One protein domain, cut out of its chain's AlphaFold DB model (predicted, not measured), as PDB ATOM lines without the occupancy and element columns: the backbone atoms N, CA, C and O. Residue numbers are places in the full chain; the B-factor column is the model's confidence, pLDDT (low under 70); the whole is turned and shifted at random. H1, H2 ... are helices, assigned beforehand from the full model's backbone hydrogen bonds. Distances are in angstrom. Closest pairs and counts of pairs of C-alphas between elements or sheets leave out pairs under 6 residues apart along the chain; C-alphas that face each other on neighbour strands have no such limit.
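Overview. This is residues 150 to 244 of the 258 residues of an uncharacterized protein of Pseudomonas amygdali pv. mori str. 301020 (UniProt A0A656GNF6). A long helix, H1, whose residues 150 to 162 stick out, meets H2 folded back across its later part; H3, H4 and H5 then trace a loose, open loop that returns near the end of H1. The 95 printed residues, all helix in class with five named helices, H1 to H5 in order, and no named strand, are loose, with a radius of gyration of the C-alphas of 17.0 A and spans of 60 by 30 by 26 A.

Along the chain. H1, residues 150 to 177, begins at C-alpha 150 (30.078, 10.136, 52.881) and is 40.9 A long. H2 is residues 183 to 194, 16.0 A; H3 203 to 218, 22.2 A; H4 221 to 226; H5 230 to 237, ending at C-alpha 237 (-8.588, 16.680, 28.024).

Arrangement. H1, with residues 167 to 175 alone, touches H2 at a steep tilt of 60 degrees; the closest C-alphas, of Ala 171 and Leu 187, are 5.2 A apart. H2 and H3 only just touch, with 3 pairs of C-alphas within 8 A, the closest Leu 193 and Thr 203 at 5.7 A. H4 is close to but not clearly touching H3, the closest C-alphas, of Leu 217 and Tyr 223, being 6.6 A apart. H5 is close to but not clearly touching H1, C-alphas 236 and 177 being closest at 6.4 A. H1 and H3 are apart. In the five helices every O i to N i+4 pair is within hydrogen-bond range.

Size, cuts and confidence. The C-alphas farthest apart, of Val 150 and Ala 225, are 59.7 A apart. The printed part has no cut and no long link; pLDDT is under 70 at residues 220 to 244.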
ATOM      1  N   VAL A 150      31.270  10.756  52.287       95.44
ATOM      2  CA  VAL A 150      30.078  10.136  52.881       95.44
ATOM      3  C   VAL A 150      28.843  10.956  52.525       95.44
ATOM      4  O   VAL A 150      27.872  10.411  52.005       95.44
ATOM      5  N   GLU A 151      28.915  12.268  52.723       97.50
ATOM      6  CA  GLU A 151      27.857  13.226  52.417       97.50
ATOM      7  C   GLU A 151      27.591  13.284  50.910       97.50
ATOM      8  O   GLU A 151      26.441  13.243  50.483       97.50
ATOM      9  N   CYS A 152      28.645  13.297  50.086       96.88
ATOM     10  CA  CYS A 152      28.517  13.262  48.630       96.88
ATOM     11  C   CYS A 152      27.818  11.983  48.150       96.88
ATOM     12  O   CYS A 152      26.937  12.042  47.290       96.88
ATOM     13  N   ASN A 153      28.169  10.825  48.720       95.62
ATOM     14  CA  ASN A 153      27.502   9.570  48.390       95.62
ATOM     15  C   ASN A 153      26.034   9.567  48.838       95.62
ATOM     16  O   ASN A 153      25.173   9.121  48.086       95.62
ATOM     17  N   GLN A 154      25.739  10.081  50.032       97.38
ATOM     18  CA  GLN A 154      24.372  10.183  50.539       97.38
ATOM     19  C   GLN A 154      23.509  11.089  49.649       97.38
ATOM     20  O   GLN A 154      22.438  10.675  49.211       97.38
ATOM     21  N   ALA A 155      24.016  12.268  49.286       97.50
ATOM     22  CA  ALA A 155      23.334  13.186  48.379       97.50
ATOM     23  C   ALA A 155      23.083  12.560  46.994       97.50
ATOM     24  O   ALA A 155      22.022  12.757  46.406       97.50
ATOM     25  N   MET A 156      24.028  11.763  46.478       96.25
ATOM     26  CA  MET A 156      23.843  11.022  45.224       96.25
ATOM     27  C   MET A 156      22.711   9.989  45.329       96.25
ATOM     28  O   MET A 156      21.925   9.848  44.394       96.25
ATOM     29  N   LEU A 157      22.606   9.272  46.453       95.62
ATOM     30  CA  LEU A 157      21.536   8.294  46.677       95.62
ATOM     31  C   LEU A 157      20.162   8.963  46.794       95.62
ATOM     32  O   LEU A 157      19.197   8.478  46.209       95.62
ATOM     33  N   GLU A 158      20.080  10.094  47.489       96.06
ATOM     34  CA  GLU A 158      18.852  10.891  47.591       96.06
ATOM     35  C   GLU A 158      18.421  11.435  46.226       96.06
ATOM     36  O   GLU A 158      17.252  11.324  45.855       96.06
ATOM     37  N   ALA A 159      19.368  11.946  45.435       95.06
ATOM     38  CA  ALA A 159      19.102  12.394  44.071       95.06
ATOM     39  C   ALA A 159      18.628  11.242  43.168       95.06
ATOM     40  O   ALA A 159      17.691  11.414  42.386       95.06
ATOM     41  N   ALA A 160      19.239  10.060  43.291       94.12
ATOM     42  CA  ALA A 160      18.835   8.872  42.545       94.12
ATOM     43  C   ALA A 160      17.412   8.418  42.911       94.12
ATOM     44  O   ALA A 160      16.631   8.095  42.016       94.12
ATOM     45  N   GLN A 161      17.059   8.436  44.200       94.88
ATOM     46  CA  GLN A 161      15.710   8.106  44.659       94.88
ATOM     47  C   GLN A 161      14.685   9.118  44.140       94.88
ATOM     48  O   GLN A 161      13.690   8.718  43.547       94.88
ATOM     49  N   ALA A 162      14.958  10.419  44.267       95.38
ATOM     50  CA  ALA A 162      14.060  11.461  43.771       95.38
ATOM     51  C   ALA A 162      13.827  11.357  42.252       95.38
ATOM     52  O   ALA A 162      12.708  11.548  41.774       95.38
ATOM     53  N   ALA A 163      14.869  11.020  41.484       94.19
ATOM     54  CA  ALA A 163      14.744  10.779  40.050       94.19
ATOM     55  C   ALA A 163      13.878   9.546  39.746       94.19
ATOM     56  O   ALA A 163      13.036   9.596  38.848       94.19
ATOM     57  N   PHE A 164      14.057   8.455  40.499       94.00
ATOM     58  CA  PHE A 164      13.225   7.263  40.367       94.00
ATOM     59  C   PHE A 164      11.756   7.566  40.686       94.00
ATOM     60  O   PHE A 164      10.895   7.266  39.860       94.00
ATOM     61  N   ASP A 165      11.480   8.232  41.808       94.81
ATOM     62  CA  ASP A 165      10.126   8.591  42.239       94.81
ATOM     63  C   ASP A 165       9.424   9.482  41.202       94.81
ATOM     64  O   ASP A 165       8.244   9.297  40.907       94.81
ATOM     65  N   ALA A 166      10.150  10.421  40.585       94.62
ATOM     66  CA  ALA A 166       9.609  11.274  39.527       94.62
ATOM     67  C   ALA A 166       9.223  10.478  38.266       94.62
ATOM     68  O   ALA A 166       8.163  10.713  37.679       94.62
ATOM     69  N   ILE A 167      10.062   9.523  37.851       95.00
ATOM     70  CA  ILE A 167       9.771   8.630  36.720       95.00
ATOM     71  C   ILE A 167       8.589   7.711  37.060       95.00
ATOM     72  O   ILE A 167       7.715   7.490  36.218       95.00
ATOM     73  N   GLU A 168       8.539   7.199  38.289       95.75
ATOM     74  CA  GLU A 168       7.470   6.330  38.773       95.75
ATOM     75  C   GLU A 168       6.120   7.058  38.799       95.75
ATOM     76  O   GLU A 168       5.138   6.573  38.233       95.75
ATOM     77  N   ALA A 169       6.088   8.268  39.361       93.56
ATOM     78  CA  ALA A 169       4.907   9.121  39.388       93.56
ATOM     79  C   ALA A 169       4.406   9.452  37.973       93.56
ATOM     80  O   ALA A 169       3.203   9.401  37.712       93.56
ATOM     81  N   ALA A 170       5.316   9.731  37.032       93.75
ATOM     82  CA  ALA A 170       4.956   9.952  35.632       93.75
ATOM     83  C   ALA A 170       4.340   8.696  34.987       93.75
ATOM     84  O   ALA A 170       3.375   8.799  34.225       93.75
ATOM     85  N   ALA A 171       4.859   7.507  35.307       93.81
ATOM     86  CA  ALA A 171       4.312   6.248  34.817       93.81
ATOM     87  C   ALA A 171       2.922   5.947  35.395       93.81
ATOM     88  O   ALA A 171       2.042   5.524  34.641       93.81
ATOM     89  N   PHE A 172       2.700   6.202  36.689       92.50
ATOM     90  CA  PHE A 172       1.376   6.080  37.304       92.50
ATOM     91  C   PHE A 172       0.371   7.039  36.671       92.50
ATOM     92  O   PHE A 172      -0.663   6.586  36.188       92.50
ATOM     93  N   ALA A 173       0.713   8.326  36.560       90.81
ATOM     94  CA  ALA A 173      -0.159   9.326  35.947       90.81
ATOM     95  C   ALA A 173      -0.563   8.949  34.510       90.81
ATOM     96  O   ALA A 173      -1.712   9.134  34.107       90.81
ATOM     97  N   PHE A 174       0.361   8.370  33.736       90.25
ATOM     98  CA  PHE A 174       0.057   7.873  32.397       90.25
ATOM     99  C   PHE A 174      -0.883   6.657  32.418       90.25
ATOM    100  O   PHE A 174      -1.818   6.597  31.620       90.25
ATOM    101  N   CYS A 175      -0.662   5.689  33.314       90.38
ATOM    102  CA  CYS A 175      -1.525   4.507  33.429       90.38
ATOM    103  C   CYS A 175      -2.943   4.868  33.895       90.38
ATOM    104  O   CYS A 175      -3.903   4.258  33.426       90.38
ATOM    105  N   ASP A 176      -3.076   5.880  34.754       87.81
ATOM    106  CA  ASP A 176      -4.370   6.409  35.192       87.81
ATOM    107  C   ASP A 176      -5.121   7.083  34.035       87.81
ATOM    108  O   ASP A 176      -6.330   6.901  33.880       87.81
ATOM    109  N   GLN A 177      -4.412   7.826  33.176       86.69
ATOM    110  CA  GLN A 177      -5.000   8.470  31.995       86.69
ATOM    111  C   GLN A 177      -5.353   7.473  30.875       86.69
ATOM    112  O   GLN A 177      -6.284   7.712  30.095       86.69
ATOM    113  N   TYR A 178      -4.625   6.355  30.789       84.44
ATOM    114  CA  TYR A 178      -4.812   5.307  29.783       84.44
ATOM    115  C   TYR A 178      -4.954   3.916  30.434       84.44
ATOM    116  O   TYR A 178      -4.007   3.114  30.402       84.44
ATOM    117  N   PRO A 179      -6.144   3.597  30.988       83.81
ATOM    118  CA  PRO A 179      -6.410   2.305  31.613       83.81
ATOM    119  C   PRO A 179      -6.162   1.131  30.654       83.81
ATOM    120  O   PRO A 179      -6.490   1.191  29.471       83.81
ATOM    121  N   GLY A 180      -5.577   0.044  31.164       84.19
ATOM    122  CA  GLY A 180      -5.216  -1.144  30.376       84.19
ATOM    123  C   GLY A 180      -3.784  -1.135  29.829       84.19
ATOM    124  O   GLY A 180      -3.318  -2.148  29.301       84.19
ATOM    125  N   THR A 181      -3.050  -0.033  29.995       88.62
ATOM    126  CA  THR A 181      -1.606   0.001  29.739       88.62
ATOM    127  C   THR A 181      -0.831  -0.718  30.847       88.62
ATOM    128  O   THR A 181      -1.221  -0.738  32.014       88.62
ATOM    129  N   GLN A 182       0.275  -1.373  30.484       92.81
ATOM    130  CA  GLN A 182       1.108  -2.084  31.454       92.81
ATOM    131  C   GLN A 182       2.132  -1.134  32.077       92.81
ATOM    132  O   GLN A 182       3.054  -0.693  31.389       92.81
ATOM    133  N   PHE A 183       2.033  -0.914  33.390       90.94
ATOM    134  CA  PHE A 183       2.922  -0.030  34.154       90.94
ATOM    135  C   PHE A 183       4.412  -0.249  33.862       90.94
ATOM    136  O   PHE A 183       5.122   0.690  33.527       90.94
ATOM    137  N   LYS A 184       4.888  -1.503  33.892       94.25
ATOM    138  CA  LYS A 184       6.303  -1.825  33.619       94.25
ATOM    139  C   LYS A 184       6.762  -1.380  32.226       94.25
ATOM    140  O   LYS A 184       7.902  -0.953  32.061       94.25
ATOM    141  N   SER A 185       5.885  -1.486  31.229       93.31
ATOM    142  CA  SER A 185       6.176  -1.066  29.856       93.31
ATOM    143  C   SER A 185       6.222   0.455  29.747       93.31
ATOM    144  O   SER A 185       7.135   0.987  29.121       93.31
ATOM    145  N   VAL A 186       5.290   1.148  30.407       93.06
ATOM    146  CA  VAL A 186       5.245   2.617  30.478       93.06
ATOM    147  C   VAL A 186       6.477   3.163  31.201       93.06
ATOM    148  O   VAL A 186       7.176   4.007  30.649       93.06
ATOM    149  N   LEU A 187       6.809   2.626  32.378       93.94
ATOM    150  CA  LEU A 187       7.980   3.011  33.168       93.94
ATOM    151  C   LEU A 187       9.276   2.878  32.357       93.94
ATOM    152  O   LEU A 187      10.090   3.802  32.318       93.94
ATOM    153  N   ARG A 188       9.455   1.749  31.659       92.88
ATOM    154  CA  ARG A 188      10.618   1.518  30.791       92.88
ATOM    155  C   ARG A 188      10.688   2.529  29.652       92.88
ATOM    156  O   ARG A 188      11.774   3.014  29.342       92.88
ATOM    157  N   GLU A 189       9.555   2.818  29.017       93.56
ATOM    158  CA  GLU A 189       9.500   3.762  27.904       93.56
ATOM    159  C   GLU A 189       9.815   5.185  28.370       93.56
ATOM    160  O   GLU A 189      10.675   5.832  27.782       93.56
ATOM    161  N   ILE A 190       9.197   5.638  29.464       93.81
ATOM    162  CA  ILE A 190       9.460   6.955  30.059       93.81
ATOM    163  C   ILE A 190      10.930   7.070  30.460       93.81
ATOM    164  O   ILE A 190      11.567   8.054  30.107       93.81
ATOM    165  N   THR A 191      11.498   6.051  31.112       92.38
ATOM    166  CA  THR A 191      12.920   6.047  31.495       92.38
ATOM    167  C   THR A 191      13.830   6.210  30.275       92.38
ATOM    168  O   THR A 191      14.737   7.035  30.287       92.38
ATOM    169  N   ALA A 192      13.574   5.454  29.201       89.75
ATOM    170  CA  ALA A 192      14.372   5.514  27.976       89.75
ATOM    171  C   ALA A 192      14.254   6.864  27.247       89.75
ATOM    172  O   ALA A 192      15.182   7.275  26.553       89.75
ATOM    173  N   LEU A 193      13.110   7.540  27.375       89.19
ATOM    174  CA  LEU A 193      12.883   8.855  26.783       89.19
ATOM    175  C   LEU A 193      13.467   9.991  27.633       89.19
ATOM    176  O   LEU A 193      14.014  10.935  27.072       89.19
ATOM    177  N   ALA A 194      13.357   9.894  28.959       89.31
ATOM    178  CA  ALA A 194      13.781  10.926  29.901       89.31
ATOM    179  C   ALA A 194      15.290  10.910  30.184       89.31
ATOM    180  O   ALA A 194      15.856  11.952  30.502       89.31
ATOM    181  N   VAL A 195      15.945   9.748  30.070       87.19
ATOM    182  CA  VAL A 195      17.371   9.585  30.380       87.19
ATOM    183  C   VAL A 195      18.116   9.044  29.150       87.19
ATOM    184  O   VAL A 195      18.132   7.829  28.915       87.19
ATOM    185  N   PRO A 196      18.740   9.926  28.343       81.06
ATOM    186  CA  PRO A 196      19.523   9.520  27.179       81.06
ATOM    187  C   PRO A 196      20.613   8.504  27.540       81.06
ATOM    188  O   PRO A 196      21.261   8.607  28.577       81.06
ATOM    189  N   GLY A 197      20.819   7.507  26.678       78.00
ATOM    190  CA  GLY A 197      21.857   6.486  26.868       78.00
ATOM    191  C   GLY A 197      21.486   5.328  27.805       78.00
ATOM    192  O   GLY A 197      22.220   4.344  27.846       78.00
ATOM    193  N   MET A 198      20.332   5.361  28.485       82.31
ATOM    194  CA  MET A 198      19.857   4.219  29.295       82.31
ATOM    195  C   MET A 198      19.481   2.990  28.463       82.31
ATOM    196  O   MET A 198      19.456   1.868  28.969       82.31
ATOM    197  N   THR A 199      19.169   3.182  27.181       81.56
ATOM    198  CA  THR A 199      18.924   2.091  26.236       81.56
ATOM    199  C   THR A 199      19.844   2.212  25.026       81.56
ATOM    200  O   THR A 199      20.136   3.334  24.618       81.56
ATOM    201  N   PRO A 200      20.234   1.088  24.394       77.75
ATOM    202  CA  PRO A 200      21.094   1.114  23.207       77.75
ATOM    203  C   PRO A 200      20.417   1.759  21.987       77.75
ATOM    204  O   PRO A 200      21.093   2.179  21.054       77.75
ATOM    205  N   GLU A 201      19.083   1.835  21.967       80.38
ATOM    206  CA  GLU A 201      18.346   2.545  20.922       80.38
ATOM    207  C   GLU A 201      18.343   4.059  21.210       80.38
ATOM    208  O   GLU A 201      17.882   4.456  22.282       80.38
ATOM    209  N   PRO A 202      18.768   4.915  20.258       82.81
ATOM    210  CA  PRO A 202      18.686   6.364  20.414       82.81
ATOM    211  C   PRO A 202      17.248   6.854  20.607       82.81
ATOM    212  O   PRO A 202      16.333   6.427  19.893       82.81
ATOM    213  N   THR A 203      17.060   7.835  21.492       82.12
ATOM    214  CA  THR A 203      15.753   8.428  21.821       82.12
ATOM    215  C   THR A 203      14.986   8.878  20.572       82.12
ATOM    216  O   THR A 203      13.797   8.594  20.435       82.12
ATOM    217  N   ILE A 204      15.664   9.486  19.591       79.94
ATOM    218  CA  ILE A 204      15.031   9.936  18.339       79.94
ATOM    219  C   ILE A 204      14.429   8.783  17.520       79.94
ATOM    220  O   ILE A 204      13.352   8.930  16.935       79.94
ATOM    221  N   ASN A 205      15.091   7.624  17.499       80.88
ATOM    222  CA  ASN A 205      14.624   6.448  16.767       80.88
ATOM    223  C   ASN A 205      13.403   5.845  17.462       80.88
ATOM    224  O   ASN A 205      12.401   5.562  16.799       80.88
ATOM    225  N   ARG A 206      13.442   5.777  18.795       86.94
ATOM    226  CA  ARG A 206      12.329   5.339  19.639       86.94
ATOM    227  C   ARG A 206      11.095   6.227  19.450       86.94
ATOM    228  O   ARG A 206      10.018   5.723  19.133       86.94
ATOM    229  N   CYS A 207      11.267   7.549  19.500       85.75
ATOM    230  CA  CYS A 207      10.208   8.518  19.204       85.75
ATOM    231  C   CYS A 207       9.629   8.338  17.793       85.75
ATOM    232  O   CYS A 207       8.409   8.352  17.612       85.75
ATOM    233  N   ARG A 208      10.482   8.142  16.776       84.06
ATOM    234  CA  ARG A 208      10.044   7.928  15.388       84.06
ATOM    235  C   ARG A 208       9.233   6.639  15.246       84.06
ATOM    236  O   ARG A 208       8.171   6.674  14.623       84.06
ATOM    237  N   ARG A 209       9.702   5.536  15.839       89.44
ATOM    238  CA  ARG A 209       9.012   4.239  15.860       89.44
ATOM    239  C   ARG A 209       7.642   4.366  16.520       89.44
ATOM    240  O   ARG A 209       6.642   4.037  15.889       89.44
ATOM    241  N   ASN A 210       7.579   4.929  17.726       89.44
ATOM    242  CA  ASN A 210       6.322   5.106  18.453       89.44
ATOM    243  C   ASN A 210       5.342   6.002  17.684       89.44
ATOM    244  O   ASN A 210       4.165   5.671  17.565       89.44
ATOM    245  N   LYS A 211       5.827   7.098  17.083       86.06
ATOM    246  CA  LYS A 211       5.011   7.986  16.242       86.06
ATOM    247  C   LYS A 211       4.464   7.269  15.006       86.06
ATOM    248  O   LYS A 211       3.319   7.509  14.629       86.06
ATOM    249  N   ALA A 212       5.261   6.416  14.364       82.75
ATOM    250  CA  ALA A 212       4.817   5.629  13.218       82.75
ATOM    251  C   ALA A 212       3.722   4.629  13.620       82.75
ATOM    252  O   ALA A 212       2.670   4.601  12.982       82.75
ATOM    253  N   THR A 213       3.920   3.890  14.715       84.88
ATOM    254  CA  THR A 213       2.920   2.954  15.254       84.88
ATOM    255  C   THR A 213       1.631   3.671  15.658       84.88
ATOM    256  O   THR A 213       0.549   3.235  15.276       84.88
ATOM    257  N   ALA A 214       1.725   4.812  16.348       85.00
ATOM    258  CA  ALA A 214       0.562   5.610  16.734       85.00
ATOM    259  C   ALA A 214      -0.242   6.090  15.514       85.00
ATOM    260  O   ALA A 214      -1.467   5.996  15.505       85.00
ATOM    261  N   LYS A 215       0.436   6.543  14.447       79.50
ATOM    262  CA  LYS A 215      -0.220   6.926  13.185       79.50
ATOM    263  C   LYS A 215      -0.913   5.745  12.503       79.50
ATOM    264  O   LYS A 215      -2.023   5.900  12.011       79.50
ATOM    265  N   GLN A 216      -0.269   4.580  12.462       82.50
ATOM    266  CA  GLN A 216      -0.852   3.376  11.863       82.50
ATOM    267  C   GLN A 216      -2.096   2.908  12.624       82.50
ATOM    268  O   GLN A 216      -3.107   2.602  11.999       82.50
ATOM    269  N   LEU A 217      -2.046   2.916  13.960       77.19
ATOM    270  CA  LEU A 217      -3.195   2.587  14.802       77.19
ATOM    271  C   LEU A 217      -4.330   3.601  14.632       77.19
ATOM    272  O   LEU A 217      -5.470   3.193  14.442       77.19
ATOM    273  N   GLY A 218      -4.024   4.902  14.616       73.94
ATOM    274  CA  GLY A 218      -5.027   5.954  14.418       73.94
ATOM    275  C   GLY A 218      -5.729   5.895  13.056       73.94
ATOM    276  O   GLY A 218      -6.894   6.265  12.955       73.94
ATOM    277  N   ASN A 219      -5.047   5.383  12.029       72.12
ATOM    278  CA  ASN A 219      -5.600   5.199  10.684       72.12
ATOM    279  C   ASN A 219      -6.264   3.822  10.480       72.12
ATOM    280  O   ASN A 219      -6.765   3.540   9.391       72.12
ATOM    281  N   SER A 220      -6.253   2.944  11.488       67.69
ATOM    282  CA  SER A 220      -6.877   1.623  11.403       67.69
ATOM    283  C   SER A 220      -8.400   1.733  11.460       67.69
ATOM    284  O   SER A 220      -8.957   2.365  12.358       67.69
ATOM    285  N   VAL A 221      -9.091   1.040  10.551       57.03
ATOM    286  CA  VAL A 221     -10.565   0.977  10.496       57.03
ATOM    287  C   VAL A 221     -11.160   0.465  11.818       57.03
ATOM    288  O   VAL A 221     -12.214   0.927  12.244       57.03
ATOM    289  N   LEU A 222     -10.446  -0.424  12.520       57.91
ATOM    290  CA  LEU A 222     -10.848  -0.942  13.832       57.91
ATOM    291  C   LEU A 222     -10.777   0.121  14.938       57.91
ATOM    292  O   LEU A 222     -11.594   0.098  15.853       57.91
ATOM    293  N   TYR A 223      -9.840   1.071  14.849       57.22
ATOM    294  CA  TYR A 223      -9.759   2.205  15.776       57.22
ATOM    295  C   TYR A 223     -10.823   3.264  15.467       57.22
ATOM    296  O   TYR A 223     -11.358   3.885  16.374       57.22
ATOM    297  N   VAL A 224     -11.192   3.452  14.197       56.22
ATOM    298  CA  VAL A 224     -12.316   4.331  13.824       56.22
ATOM    299  C   VAL A 224     -13.657   3.750  14.298       56.22
ATOM    300  O   VAL A 224     -14.530   4.507  14.715       56.22
ATOM    301  N   ALA A 225     -13.804   2.421  14.287       53.78
ATOM    302  CA  ALA A 225     -15.012   1.726  14.735       53.78
ATOM    303  C   ALA A 225     -15.125   1.574  16.268       53.78
ATOM    304  O   ALA A 225     -16.228   1.679  16.795       53.78
ATOM    305  N   ASN A 226     -14.007   1.357  16.979       57.59
ATOM    306  CA  ASN A 226     -13.971   1.055  18.424       57.59
ATOM    307  C   ASN A 226     -13.077   2.014  19.239       57.59
ATOM    308  O   ASN A 226     -12.616   1.666  20.326       57.59
ATOM    309  N   GLY A 227     -12.745   3.185  18.696       58.03
ATOM    310  CA  GLY A 227     -11.879   4.165  19.356       58.03
ATOM    311  C   GLY A 227     -12.508   4.756  20.621       58.03
ATOM    312  O   GLY A 227     -13.702   4.563  20.861       58.03
ATOM    313  N   PRO A 228     -11.734   5.520  21.418       59.44
ATOM    314  CA  PRO A 228     -12.219   6.066  22.678       59.44
ATOM    315  C   PRO A 228     -13.499   6.871  22.455       59.44
ATOM    316  O   PRO A 228     -13.592   7.704  21.537       59.44
ATOM    317  N   THR A 229     -14.493   6.599  23.291       57.31
ATOM    318  CA  THR A 229     -15.787   7.277  23.318       57.31
ATOM    319  C   THR A 229     -15.601   8.779  23.550       57.31
ATOM    320  O   THR A 229     -14.582   9.239  24.070       57.31
ATOM    321  N   ALA A 230     -16.587   9.595  23.160       51.38
ATOM    322  CA  ALA A 230     -16.518  11.050  23.342       51.38
ATOM    323  C   ALA A 230     -16.307  11.460  24.819       51.38
ATOM    324  O   ALA A 230     -15.670  12.475  25.092       51.38
ATOM    325  N   LEU A 231     -16.788  10.639  25.759       45.31
ATOM    326  CA  LEU A 231     -16.587  10.804  27.199       45.31
ATOM    327  C   LEU A 231     -15.149  10.495  27.639       45.31
ATOM    328  O   LEU A 231     -14.581  11.262  28.412       45.31
ATOM    329  N   GLU A 232     -14.537   9.432  27.113       55.44
ATOM    330  CA  GLU A 232     -13.130   9.103  27.389       55.44
ATOM    331  C   GLU A 232     -12.200  10.206  26.868       55.44
ATOM    332  O   GLU A 232     -11.314  10.650  27.598       55.44
ATOM    333  N   ARG A 233     -12.477  10.755  25.677       57.88
ATOM    334  CA  ARG A 233     -11.741  11.912  25.131       57.88
ATOM    335  C   ARG A 233     -11.879  13.160  26.008       57.88
ATOM    336  O   ARG A 233     -10.881  13.796  26.331       57.88
ATOM    337  N   ALA A 234     -13.098  13.481  26.443       48.16
ATOM    338  CA  ALA A 234     -13.357  14.639  27.301       48.16
ATOM    339  C   ALA A 234     -12.746  14.498  28.710       48.16
ATOM    340  O   ALA A 234     -12.385  15.500  29.326       48.16
ATOM    341  N   SER A 235     -12.612  13.270  29.223       51.84
ATOM    342  CA  SER A 235     -11.913  12.996  30.486       51.84
ATOM    343  C   SER A 235     -10.395  13.181  30.358       51.84
ATOM    344  O   SER A 235      -9.772  13.763  31.244       51.84
ATOM    345  N   GLN A 236      -9.818  12.789  29.215       56.09
ATOM    346  CA  GLN A 236      -8.390  12.926  28.920       56.09
ATOM    347  C   GLN A 236      -7.966  14.389  28.720       56.09
ATOM    348  O   GLN A 236      -6.854  14.750  29.105       56.09
ATOM    349  N   ASP A 237      -8.851  15.244  28.196       52.66
ATOM    350  CA  ASP A 237      -8.588  16.680  28.024       52.66
ATOM    351  C   ASP A 237      -8.552  17.466  29.349       52.66
ATOM    352  O   ASP A 237      -7.913  18.518  29.420       52.66
ATOM    353  N   ARG A 238      -9.178  16.962  30.424       47.94
ATOM    354  CA  ARG A 238      -9.198  17.634  31.741       47.94
ATOM    355  C   ARG A 238      -7.880  17.523  32.516       47.94
ATOM    356  O   ARG A 238      -7.656  18.331  33.411       47.94
ATOM    357  N   ILE A 239      -7.004  16.578  32.160       49.12
ATOM    358  CA  ILE A 239      -5.699  16.328  32.809       49.12
ATOM    359  C   ILE A 239      -4.548  16.792  31.894       49.12
ATOM    360  O   ILE A 239      -3.444  16.255  31.897       49.12
ATOM    361  N   ARG A 240      -4.771  17.817  31.062       43.75
ATOM    362  CA  ARG A 240      -3.662  18.510  30.394       43.75
ATOM    363  C   ARG A 240      -2.957  19.419  31.398       43.75
ATOM    364  O   ARG A 240      -3.218  20.617  31.453       43.75
ATOM    365  N   VAL A 241      -2.001  18.870  32.149       44.72
ATOM    366  CA  VAL A 241      -0.881  19.700  32.606       44.72
ATOM    367  C   VAL A 241      -0.179  20.161  31.336       44.72
ATOM    368  O   VAL A 241       0.283  19.345  30.536       44.72
ATOM    369  N   LYS A 242      -0.197  21.473  31.095       38.69
ATOM    370  CA  LYS A 242       0.452  22.092  29.941       38.69
ATOM    371  C   LYS A 242       1.958  21.865  30.100       38.69
ATOM    372  O   LYS A 242       2.629  22.618  30.797       38.69
ATOM    373  N   TRP A 243       2.469  20.785  29.512       36.78
ATOM    374  CA  TRP A 243       3.904  20.592  29.348       36.78
ATOM    375  C   TRP A 243       4.453  21.816  28.608       36.78
ATOM    376  O   TRP A 243       3.815  22.252  27.642       36.78
ATOM    377  N   PRO A 244       5.563  22.421  29.062       38.03
ATOM    378  CA  PRO A 244       6.124  23.573  28.376       38.03
ATOM    379  C   PRO A 244       6.397  23.190  26.918       38.03
ATOM    380  O   PRO A 244       7.032  22.176  26.639       38.03
TER     381      PRO A 244